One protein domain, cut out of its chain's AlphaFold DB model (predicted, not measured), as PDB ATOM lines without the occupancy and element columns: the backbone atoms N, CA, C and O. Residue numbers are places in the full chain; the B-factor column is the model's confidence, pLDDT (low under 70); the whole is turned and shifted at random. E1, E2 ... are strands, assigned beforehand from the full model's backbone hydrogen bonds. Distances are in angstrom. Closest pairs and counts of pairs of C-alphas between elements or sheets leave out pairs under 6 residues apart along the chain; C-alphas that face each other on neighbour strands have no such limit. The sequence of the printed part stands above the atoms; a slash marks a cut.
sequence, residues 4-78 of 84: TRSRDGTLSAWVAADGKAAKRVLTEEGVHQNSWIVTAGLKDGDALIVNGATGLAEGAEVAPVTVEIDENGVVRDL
ATOM      1  N   THR A   4      46.404  39.447  11.387       88.62
ATOM      2  CA  THR A   4      47.835  39.525  11.085       88.62
ATOM      3  C   THR A   4      48.151  38.569   9.950       88.62
ATOM      4  O   THR A   4      47.818  37.388  10.029       88.62
ATOM      5  N   ARG A   5      48.819  39.061   8.905       90.38
ATOM      6  CA  ARG A   5      49.310  38.222   7.809       90.38
ATOM      7  C   ARG A   5      50.800  37.951   7.993       90.38
ATOM      8  O   ARG A   5      51.590  38.885   8.135       90.38
ATOM      9  N   SER A   6      51.162  36.674   8.030       88.75
ATOM     10  CA  SER A   6      52.552  36.234   8.123       88.75
ATOM     11  C   SER A   6      53.278  36.408   6.787       88.75
ATOM     12  O   SER A   6      52.668  36.623   5.739       88.75
ATOM     13  N   ARG A   7      54.609  36.303   6.813       90.19
ATOM     14  CA  ARG A   7      55.472  36.486   5.636       90.19
ATOM     15  C   ARG A   7      55.267  35.406   4.570       90.19
ATOM     16  O   ARG A   7      55.515  35.654   3.397       90.19
ATOM     17  N   ASP A   8      54.807  34.235   4.991       90.56
ATOM     18  CA  ASP A   8      54.390  33.111   4.149       90.56
ATOM     19  C   ASP A   8      52.989  33.292   3.524       90.56
ATOM     20  O   ASP A   8      52.578  32.478   2.704       90.56
ATOM     21  N   GLY A   9      52.275  34.372   3.861       87.69
ATOM     22  CA  GLY A   9      50.950  34.684   3.327       87.69
ATOM     23  C   GLY A   9      49.789  34.198   4.193       87.69
ATOM     24  O   GLY A   9      48.674  34.672   3.988       87.69
ATOM     25  N   THR A  10      50.038  33.350   5.196       90.56
ATOM     26  CA  THR A  10      48.993  32.854   6.101       90.56
ATOM     27  C   THR A  10      48.363  33.996   6.892       90.56
ATOM     28  O   THR A  10      49.065  34.763   7.565       90.56
ATOM     29  N   LEU A  11      47.036  34.097   6.851       93.06
ATOM     30  CA  LEU A  11      46.278  35.005   7.700       93.06
ATOM     31  C   LEU A  11      45.989  34.345   9.046       93.06
ATOM     32  O   LEU A  11      45.711  33.150   9.157       93.06
ATOM     33  N   SER A  12      46.064  35.127  10.111       93.25
ATOM     34  CA  SER A  12      45.673  34.684  11.441       93.25
ATOM     35  C   SER A  12      44.904  35.776  12.159       93.25
ATOM     36  O   SER A  12      45.167  36.964  11.959       93.25
ATOM     37  N   ALA A  13      44.006  35.374  13.045       93.62
ATOM     38  CA  ALA A  13      43.313  36.274  13.950       93.62
ATOM     39  C   ALA A  13      43.347  35.745  15.380       93.62
ATOM     40  O   ALA A  13      43.627  34.569  15.622       93.62
ATOM     41  N   TRP A  14      43.067  36.634  16.322       94.06
ATOM     42  CA  TRP A  14      42.928  36.287  17.725       94.06
ATOM     43  C   TRP A  14      41.454  36.177  18.078       94.06
ATOM     44  O   TRP A  14      40.670  37.059  17.733       94.06
ATOM     45  N   VAL A  15      41.089  35.110  18.779       93.81
ATOM     46  CA  VAL A  15      39.747  34.918  19.330       93.81
ATOM     47  C   VAL A  15      39.821  34.832  20.846       93.81
ATOM     48  O   VAL A  15      40.798  34.321  21.397       93.81
ATOM     49  N   ALA A  16      38.803  35.345  21.524       92.56
ATOM     50  CA  ALA A  16      38.608  35.131  22.945       92.56
ATOM     51  C   ALA A  16      37.791  33.846  23.131       92.56
ATOM     52  O   ALA A  16      36.604  33.807  22.816       92.56
ATOM     53  N   ALA A  17      38.435  32.800  23.639       90.75
ATOM     54  CA  ALA A  17      37.810  31.529  23.976       90.75
ATOM     55  C   ALA A  17      37.999  31.278  25.474       90.75
ATOM     56  O   ALA A  17      39.130  31.284  25.960       90.75
ATOM     57  N   ASP A  18      36.899  31.111  26.210       86.88
ATOM     58  CA  ASP A  18      36.917  30.823  27.654       86.88
ATOM     59  C   ASP A  18      37.754  31.831  28.476       86.88
ATOM     60  O   ASP A  18      38.493  31.463  29.389       86.88
ATOM     61  N   GLY A  19      37.686  33.122  28.121       88.81
ATOM     62  CA  GLY A  19      38.461  34.183  28.782       88.81
ATOM     63  C   GLY A  19      39.957  34.180  28.445       88.81
ATOM     64  O   GLY A  19      40.741  34.855  29.110       88.81
ATOM     65  N   LYS A  20      40.377  33.432  27.420       92.50
ATOM     66  CA  LYS A  20      41.766  33.369  26.953       92.50
ATOM     67  C   LYS A  20      41.892  33.733  25.481       92.50
ATOM     68  O   LYS A  20      41.022  33.430  24.669       92.50
ATOM     69  N   ALA A  21      43.012  34.353  25.127       93.62
ATOM     70  CA  ALA A  21      43.375  34.620  23.746       93.62
ATOM     71  C   ALA A  21      43.863  33.333  23.069       93.62
ATOM     72  O   ALA A  21      44.844  32.720  23.495       93.62
ATOM     73  N   ALA A  22      43.213  32.946  21.978       93.00
ATOM     74  CA  ALA A  22      43.632  31.844  21.122       93.00
ATOM     75  C   ALA A  22      43.920  32.363  19.714       93.00
ATOM     76  O   ALA A  22      43.123  33.111  19.142       93.00
ATOM     77  N   LYS A  23      45.056  31.966  19.136       93.06
ATOM     78  CA  LYS A  23      45.388  32.332  17.761       93.06
ATOM     79  C   LYS A  23      44.767  31.312  16.816       93.06
ATOM     80  O   LYS A  23      44.955  30.109  16.967       93.06
ATOM     81  N   ARG A  24      44.033  31.785  15.814       93.69
ATOM     82  CA  ARG A  24      43.448  30.942  14.769       93.69
ATOM     83  C   ARG A  24      44.043  31.306  13.425       93.69
ATOM     84  O   ARG A  24      44.101  32.478  13.061       93.69
ATOM     85  N   VAL A  25      44.499  30.287  12.706       94.12
ATOM     86  CA  VAL A  25      44.867  30.404  11.296       94.12
ATOM     87  C   VAL A  25      43.585  30.411  10.478       94.12
ATOM     88  O   VAL A  25      42.703  29.584  10.710       94.12
ATOM     89  N   LEU A  26      43.484  31.358   9.553       93.69
ATOM     90  CA  LEU A  26      42.311  31.571   8.721       93.69
ATOM     91  C   LEU A  26      42.605  31.168   7.280       93.69
ATOM     92  O   LEU A  26      43.742  31.247   6.820       93.69
ATOM     93  N   THR A  27      41.567  30.727   6.581       93.62
ATOM     94  CA  THR A  27      41.570  30.606   5.122       93.62
ATOM     95  C   THR A  27      40.677  31.698   4.562       93.62
ATOM     96  O   THR A  27      39.473  31.695   4.811       93.62
ATOM     97  N   GLU A  28      41.267  32.641   3.838       92.69
ATOM     98  CA  GLU A  28      40.560  33.729   3.168       92.69
ATOM     99  C   GLU A  28      40.443  33.523   1.655       92.69
ATOM    100  O   GLU A  28      41.340  32.984   1.009       92.69
ATOM    101  N   GLU A  29      39.346  34.013   1.082       91.69
ATOM    102  CA  GLU A  29      39.133  34.065  -0.371       91.69
ATOM    103  C   GLU A  29      39.381  35.474  -0.938       91.69
ATOM    104  O   GLU A  29      39.703  35.643  -2.113       91.69
ATOM    105  N   GLY A  30      39.296  36.507  -0.096       88.56
ATOM    106  CA  GLY A  30      39.502  37.884  -0.526       88.56
ATOM    107  C   GLY A  30      39.148  38.914   0.536       88.56
ATOM    108  O   GLY A  30      39.026  38.607   1.723       88.56
ATOM    109  N   VAL A  31      38.985  40.155   0.088       90.50
ATOM    110  CA  VAL A  31      38.574  41.296   0.912       90.50
ATOM    111  C   VAL A  31      37.288  41.869   0.336       90.50
ATOM    112  O   VAL A  31      37.172  42.055  -0.875       90.50
ATOM    113  N   HIS A  32      36.339  42.179   1.211       89.56
ATOM    114  CA  HIS A  32      35.138  42.933   0.894       89.56
ATOM    115  C   HIS A  32      35.084  44.173   1.787       89.56
ATOM    116  O   HIS A  32      34.980  44.059   3.006       89.56
ATOM    117  N   GLN A  33      35.183  45.357   1.177       88.75
ATOM    118  CA  GLN A  33      35.290  46.639   1.885       88.75
ATOM    119  C   GLN A  33      36.390  46.622   2.964       88.75
ATOM    120  O   GLN A  33      37.574  46.559   2.634       88.75
ATOM    121  N   ASN A  34      36.007  46.664   4.241       86.31
ATOM    122  CA  ASN A  34      36.896  46.717   5.400       86.31
ATOM    123  C   ASN A  34      37.094  45.337   6.061       86.31
ATOM    124  O   ASN A  34      37.672  45.254   7.145       86.31
ATOM    125  N   SER A  35      36.611  44.257   5.437       88.38
ATOM    126  CA  SER A  35      36.557  42.915   6.028       88.38
ATOM    127  C   SER A  35      37.164  41.846   5.123       88.38
ATOM    128  O   SER A  35      37.107  41.924   3.897       88.38
ATOM    129  N   TRP A  36      37.738  40.811   5.735       91.00
ATOM    130  CA  TRP A  36      38.200  39.619   5.024       91.00
ATOM    131  C   TRP A  36      37.044  38.645   4.821       91.00
ATOM    132  O   TRP A  36      36.274  38.394   5.746       91.00
ATOM    133  N   ILE A  37      36.961  38.058   3.631       91.81
ATOM    134  CA  ILE A  37      36.061  36.940   3.352       91.81
ATOM    135  C   ILE A  37      36.779  35.669   3.809       91.81
ATOM    136  O   ILE A  37      37.708  35.215   3.141       91.81
ATOM    137  N   VAL A  38      36.377  35.128   4.958       92.56
ATOM    138  CA  VAL A  38      36.971  33.927   5.564       92.56
ATOM    139  C   VAL A  38      36.080  32.722   5.281       92.56
ATOM    140  O   VAL A  38      34.888  32.753   5.571       92.56
ATOM    141  N   THR A  39      36.659  31.655   4.732       92.69
ATOM    142  CA  THR A  39      35.955  30.411   4.382       92.69
ATOM    143  C   THR A  39      36.229  29.275   5.368       92.69
ATOM    144  O   THR A  39      35.421  28.355   5.475       92.69
ATOM    145  N   ALA A  40      37.336  29.332   6.119       93.00
ATOM    146  CA  ALA A  40      37.663  28.360   7.163       93.00
ATOM    147  C   ALA A  40      38.552  28.956   8.273       93.00
ATOM    148  O   ALA A  40      39.200  29.987   8.090       93.00
ATOM    149  N   GLY A  41      38.609  28.275   9.424       89.94
ATOM    150  CA  GLY A  41      39.483  28.625  10.558       89.94
ATOM    151  C   GLY A  41      38.775  29.261  11.761       89.94
ATOM    152  O   GLY A  41      39.347  29.318  12.853       89.94
ATOM    153  N   LEU A  42      37.513  29.662  11.592       91.00
ATOM    154  CA  LEU A  42      36.622  30.147  12.653       91.00
ATOM    155  C   LEU A  42      35.408  29.231  12.794       91.00
ATOM    156  O   LEU A  42      35.078  28.481  11.874       91.00
ATOM    157  N   LYS A  43      34.762  29.290  13.958       89.31
ATOM    158  CA  LYS A  43      33.490  28.619  14.225       89.31
ATOM    159  C   LYS A  43      32.423  29.654  14.549       89.31
ATOM    160  O   LYS A  43      32.733  30.734  15.050       89.31
ATOM    161  N   ASP A  44      31.166  29.302  14.312       86.75
ATOM    162  CA  ASP A  44      30.045  30.122  14.756       86.75
ATOM    163  C   ASP A  44      30.107  30.322  16.277       86.75
ATOM    164  O   ASP A  44      30.284  29.369  17.039       86.75
ATOM    165  N   GLY A  45      29.996  31.578  16.711       86.62
ATOM    166  CA  GLY A  45      30.108  31.964  18.119       86.62
ATOM    167  C   GLY A  45      31.530  32.252  18.622       86.62
ATOM    168  O   GLY A  45      31.660  32.655  19.775       86.62
ATOM    169  N   ASP A  46      32.585  32.104  17.807       90.19
ATOM    170  CA  ASP A  46      33.929  32.584  18.178       90.19
ATOM    171  C   ASP A  46      33.923  34.124  18.310       90.19
ATOM    172  O   ASP A  46      33.544  34.849  17.386       90.19
ATOM    173  N   ALA A  47      34.386  34.640  19.452       91.56
ATOM    174  CA  ALA A  47      34.507  36.076  19.686       91.56
ATOM    175  C   ALA A  47      35.842  36.600  19.134       91.56
ATOM    176  O   ALA A  47      36.907  36.329  19.690       91.56
ATOM    177  N   LEU A  48      35.799  37.357  18.038       91.75
ATOM    178  CA  LEU A  48      36.988  37.904  17.384       91.75
ATOM    179  C   LEU A  48      37.541  39.130  18.128       91.75
ATOM    180  O   LEU A  48      36.819  40.088  18.400       91.75
ATOM    181  N   ILE A  49      38.847  39.147  18.392       91.50
ATOM    182  CA  ILE A  49      39.539  40.289  18.996       91.50
ATOM    183  C   ILE A  49      39.947  41.262  17.884       91.50
ATOM    184  O   ILE A  49      40.915  41.039  17.157       91.50
ATOM    185  N   VAL A  50      39.205  42.362  17.750       90.31
ATOM    186  CA  VAL A  50      39.417  43.358  16.680       90.31
ATOM    187  C   VAL A  50      40.355  44.506  17.073       90.31
ATOM    188  O   VAL A  50      40.973  45.135  16.209       90.31
ATOM    189  N   ASN A  51      40.503  44.751  18.376       87.00
ATOM    190  CA  ASN A  51      41.376  45.767  18.956       87.00
ATOM    191  C   ASN A  51      42.196  45.172  20.115       87.00
ATOM    192  O   ASN A  51      41.786  44.193  20.726       87.00
ATOM    193  N   GLY A  52      43.371  45.739  20.399       84.25
ATOM    194  CA  GLY A  52      44.233  45.275  21.495       84.25
ATOM    195  C   GLY A  52      44.961  43.948  21.242       84.25
ATOM    196  O   GLY A  52      45.559  43.397  22.156       84.25
ATOM    197  N   ALA A  53      44.962  43.440  20.006       84.50
ATOM    198  CA  ALA A  53      45.617  42.175  19.660       84.50
ATOM    199  C   ALA A  53      47.162  42.233  19.632       84.50
ATOM    200  O   ALA A  53      47.835  41.203  19.540       84.50
ATOM    201  N   THR A  54      47.747  43.434  19.679       83.94
ATOM    202  CA  THR A  54      49.200  43.627  19.636       83.94
ATOM    203  C   THR A  54      49.840  43.138  20.932       83.94
ATOM    204  O   THR A  54      49.543  43.655  22.002       83.94
ATOM    205  N   GLY A  55      50.761  42.178  20.829       84.19
ATOM    206  CA  GLY A  55      51.477  41.635  21.988       84.19
ATOM    207  C   GLY A  55      50.735  40.525  22.737       84.19
ATOM    208  O   GLY A  55      51.267  40.028  23.726       84.19
ATOM    209  N   LEU A  56      49.556  40.099  22.263       88.38
ATOM    210  CA  LEU A  56      48.902  38.902  22.788       88.38
ATOM    211  C   LEU A  56      49.743  37.652  22.514       88.38
ATOM    212  O   LEU A  56      50.351  37.496  21.451       88.38
ATOM    213  N   ALA A  57      49.731  36.751  23.490       90.75
ATOM    214  CA  ALA A  57      50.301  35.417  23.403       90.75
ATOM    215  C   ALA A  57      49.185  34.374  23.518       90.75
ATOM    216  O   ALA A  57      48.116  34.645  24.070       90.75
ATOM    217  N   GLU A  58      49.430  33.170  23.005       92.12
ATOM    218  CA  GLU A  58      48.467  32.078  23.142       92.12
ATOM    219  C   GLU A  58      48.243  31.724  24.612       92.12
ATOM    220  O   GLU A  58      49.190  31.564  25.382       92.12
ATOM    221  N   GLY A  59      46.972  31.613  24.999       92.44
ATOM    222  CA  GLY A  59      46.558  31.318  26.366       92.44
ATOM    223  C   GLY A  59      46.594  32.512  27.322       92.44
ATOM    224  O   GLY A  59      46.291  32.316  28.498       92.44
ATOM    225  N   ALA A  60      46.932  33.719  26.853       93.00
ATOM    226  CA  ALA A  60      46.884  34.925  27.676       93.00
ATOM    227  C   ALA A  60      45.453  35.192  28.166       93.00
ATOM    228  O   ALA A  60      44.508  35.098  27.384       93.00
ATOM    229  N   GLU A  61      45.293  35.531  29.444       91.62
ATOM    230  CA  GLU A  61      43.995  35.922  30.000       91.62
ATOM    231  C   GLU A  61      43.532  37.248  29.388       91.62
ATOM    232  O   GLU A  61      44.295  38.213  29.304       91.62
ATOM    233  N   VAL A  62      42.275  37.285  28.948       90.38
ATOM    234  CA  VAL A  62      41.659  38.449  28.308       90.38
ATOM    235  C   VAL A  62      40.259  38.686  28.859       90.38
ATOM    236  O   VAL A  62      39.498  37.752  29.100       90.38
ATOM    237  N   ALA A  63      39.899  39.959  29.003       89.56
ATOM    238  CA  ALA A  63      38.550  40.400  29.341       89.56
ATOM    239  C   ALA A  63      37.957  41.136  28.125       89.56
ATOM    240  O   ALA A  63      38.156  42.346  27.994       89.56
ATOM    241  N   PRO A  64      37.317  40.421  27.179       87.19
ATOM    242  CA  PRO A  64      36.792  41.040  25.970       87.19
ATOM    243  C   PRO A  64      35.615  41.966  26.299       87.19
ATOM    244  O   PRO A  64      34.725  41.614  27.073       87.19
ATOM    245  N   VAL A  65      35.600  43.138  25.669       88.62
ATOM    246  CA  VAL A  65      34.470  44.074  25.692       88.62
ATOM    247  C   VAL A  65      33.725  43.937  24.370       88.62
ATOM    248  O   VAL A  65      34.347  43.769  23.320       88.62
ATOM    249  N   THR A  66      32.394  43.965  24.419       87.00
ATOM    250  CA  THR A  66      31.585  43.905  23.194       87.00
ATOM    251  C   THR A  66      31.729  45.219  22.439       87.00
ATOM    252  O   THR A  66      31.634  46.297  23.023       87.00
ATOM    253  N   VAL A  67      31.956  45.126  21.135       88.94
ATOM    254  CA  VAL A  67      32.151  46.282  20.261       88.94
ATOM    255  C   VAL A  67      31.231  46.184  19.057       88.94
ATOM    256  O   VAL A  67      30.873  45.086  18.627       88.94
ATOM    257  N   GLU A  68      30.885  47.334  18.497       89.00
ATOM    258  CA  GLU A  68      30.210  47.448  17.209       89.00
ATOM    259  C   GLU A  68      31.198  47.980  16.168       89.00
ATOM    260  O   GLU A  68      32.068  48.801  16.477       89.00
ATOM    261  N   ILE A  69      31.089  47.493  14.933       86.50
ATOM    262  CA  ILE A  69      31.851  48.006  13.794       86.50
ATOM    263  C   ILE A  69      30.865  48.778  12.925       86.50
ATOM    264  O   ILE A  69      29.916  48.188  12.413       86.50
ATOM    265  N   ASP A  70      31.079  50.086  12.784       87.06
ATOM    266  CA  ASP A  70      30.202  50.926  11.969       87.06
ATOM    267  C   ASP A  70      30.438  50.741  10.458       87.06
ATOM    268  O   ASP A  70      31.363  50.054  10.018       87.06
ATOM    269  N   GLU A  71      29.591  51.380   9.650       84.31
ATOM    270  CA  GLU A  71      29.588  51.305   8.180       84.31
ATOM    271  C   GLU A  71      30.923  51.720   7.538       84.31
ATOM    272  O   GLU A  71      31.215  51.348   6.404       84.31
ATOM    273  N   ASN A  72      31.743  52.495   8.255       84.56
ATOM    274  CA  ASN A  72      33.049  52.954   7.788       84.56
ATOM    275  C   ASN A  72      34.191  52.037   8.263       84.56
ATOM    276  O   ASN A  72      35.365  52.315   7.999       84.56
ATOM    277  N   GLY A  73      33.872  50.949   8.971       82.00
ATOM    278  CA  GLY A  73      34.841  50.023   9.549       82.00
ATOM    279  C   GLY A  73      35.479  50.529  10.843       82.00
ATOM    280  O   GLY A  73      36.560  50.056  11.207       82.00
ATOM    281  N   VAL A  74      34.864  51.497  11.532       85.56
ATOM    282  CA  VAL A  74      35.381  52.020  12.803       85.56
ATOM    283  C   VAL A  74      34.834  51.191  13.959       85.56
ATOM    284  O   VAL A  74      33.627  51.018  14.105       85.56
ATOM    285  N   VAL A  75      35.745  50.690  14.797       87.19
ATOM    286  CA  VAL A  75      35.408  49.942  16.013       87.19
ATOM    287  C   VAL A  75      34.987  50.923  17.100       87.19
ATOM    288  O   VAL A  75      35.748  51.831  17.444       87.19
ATOM    289  N   ARG A  76      33.792  50.724  17.651       85.56
ATOM    290  CA  ARG A  76      33.254  51.490  18.773       85.56
ATOM    291  C   ARG A  76      32.973  50.547  19.923       85.56
ATOM    292  O   ARG A  76      32.287  49.541  19.753       85.56
ATOM    293  N   ASP A  77      33.493  50.889  21.093       82.31
ATOM    294  CA  ASP A  77      33.130  50.184  22.311       82.31
ATOM    295  C   ASP A  77      31.640  50.400  22.556       82.31
ATOM    296  O   ASP A  77      31.177  51.540  22.673       82.31
ATOM    297  N   LEU A  78      30.878  49.306  22.607       74.69
ATOM    298  CA  LEU A  78      29.526  49.408  23.117       74.69
ATOM    299  C   LEU A  78      29.674  49.595  24.625       74.69
ATOM    300  O   LEU A  78      30.346  48.776  25.267       74.69
TER     301      LEU A  78
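What this domain is: This is residues 4 to 78 of the 84 residues of an uncharacterized protein of Paracoccus sp. DMF (UniProt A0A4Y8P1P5). A strongly twisted three-strand sheet, sharply bent along E2, is joined by a long loop, residues 41 to 66, to a small hairpin, E4 and E5. The 75 printed residues hold five named strands, E1 to E5 in chain order, and no named helix; the class is all strand, with 32 residues in named elements. The whole is compact, radius of gyration of the C-alphas 12.6 A, spanning 30 by 30 by 24 A.

Where its parts are: E2, residues 20 to 32, is 28.5 A long; E1, residues 11 to 17, begins at C-alpha (46.278, 35.005, 7.700). E3 is residues 35 to 40, E4 67 to 69, and E5 75 to 77, ending at (33.130, 50.184, 22.311).

How they stand to each other: E1, E2 and E3 form a meander, each strand the antiparallel neighbour of the one before. E2 bends by 97 degrees at residue 29. N 15 and O 22 are 2.9 A apart, N 37 and O 30 2.9 A. Residues 47 to 48 pair antiparallel with 15 to 16 of E1. In the antiparallel hairpin E4 and E5, N 68 and O 76 are 2.9 A apart. E3 and E4 are apart.

The domain as a whole: The farthest C-alphas, Asp 8 and Leu 78, are 35.3 A apart. The printed part has no cut; the link E3 to E4 is long. No printed residue is under 70 in pLDDT.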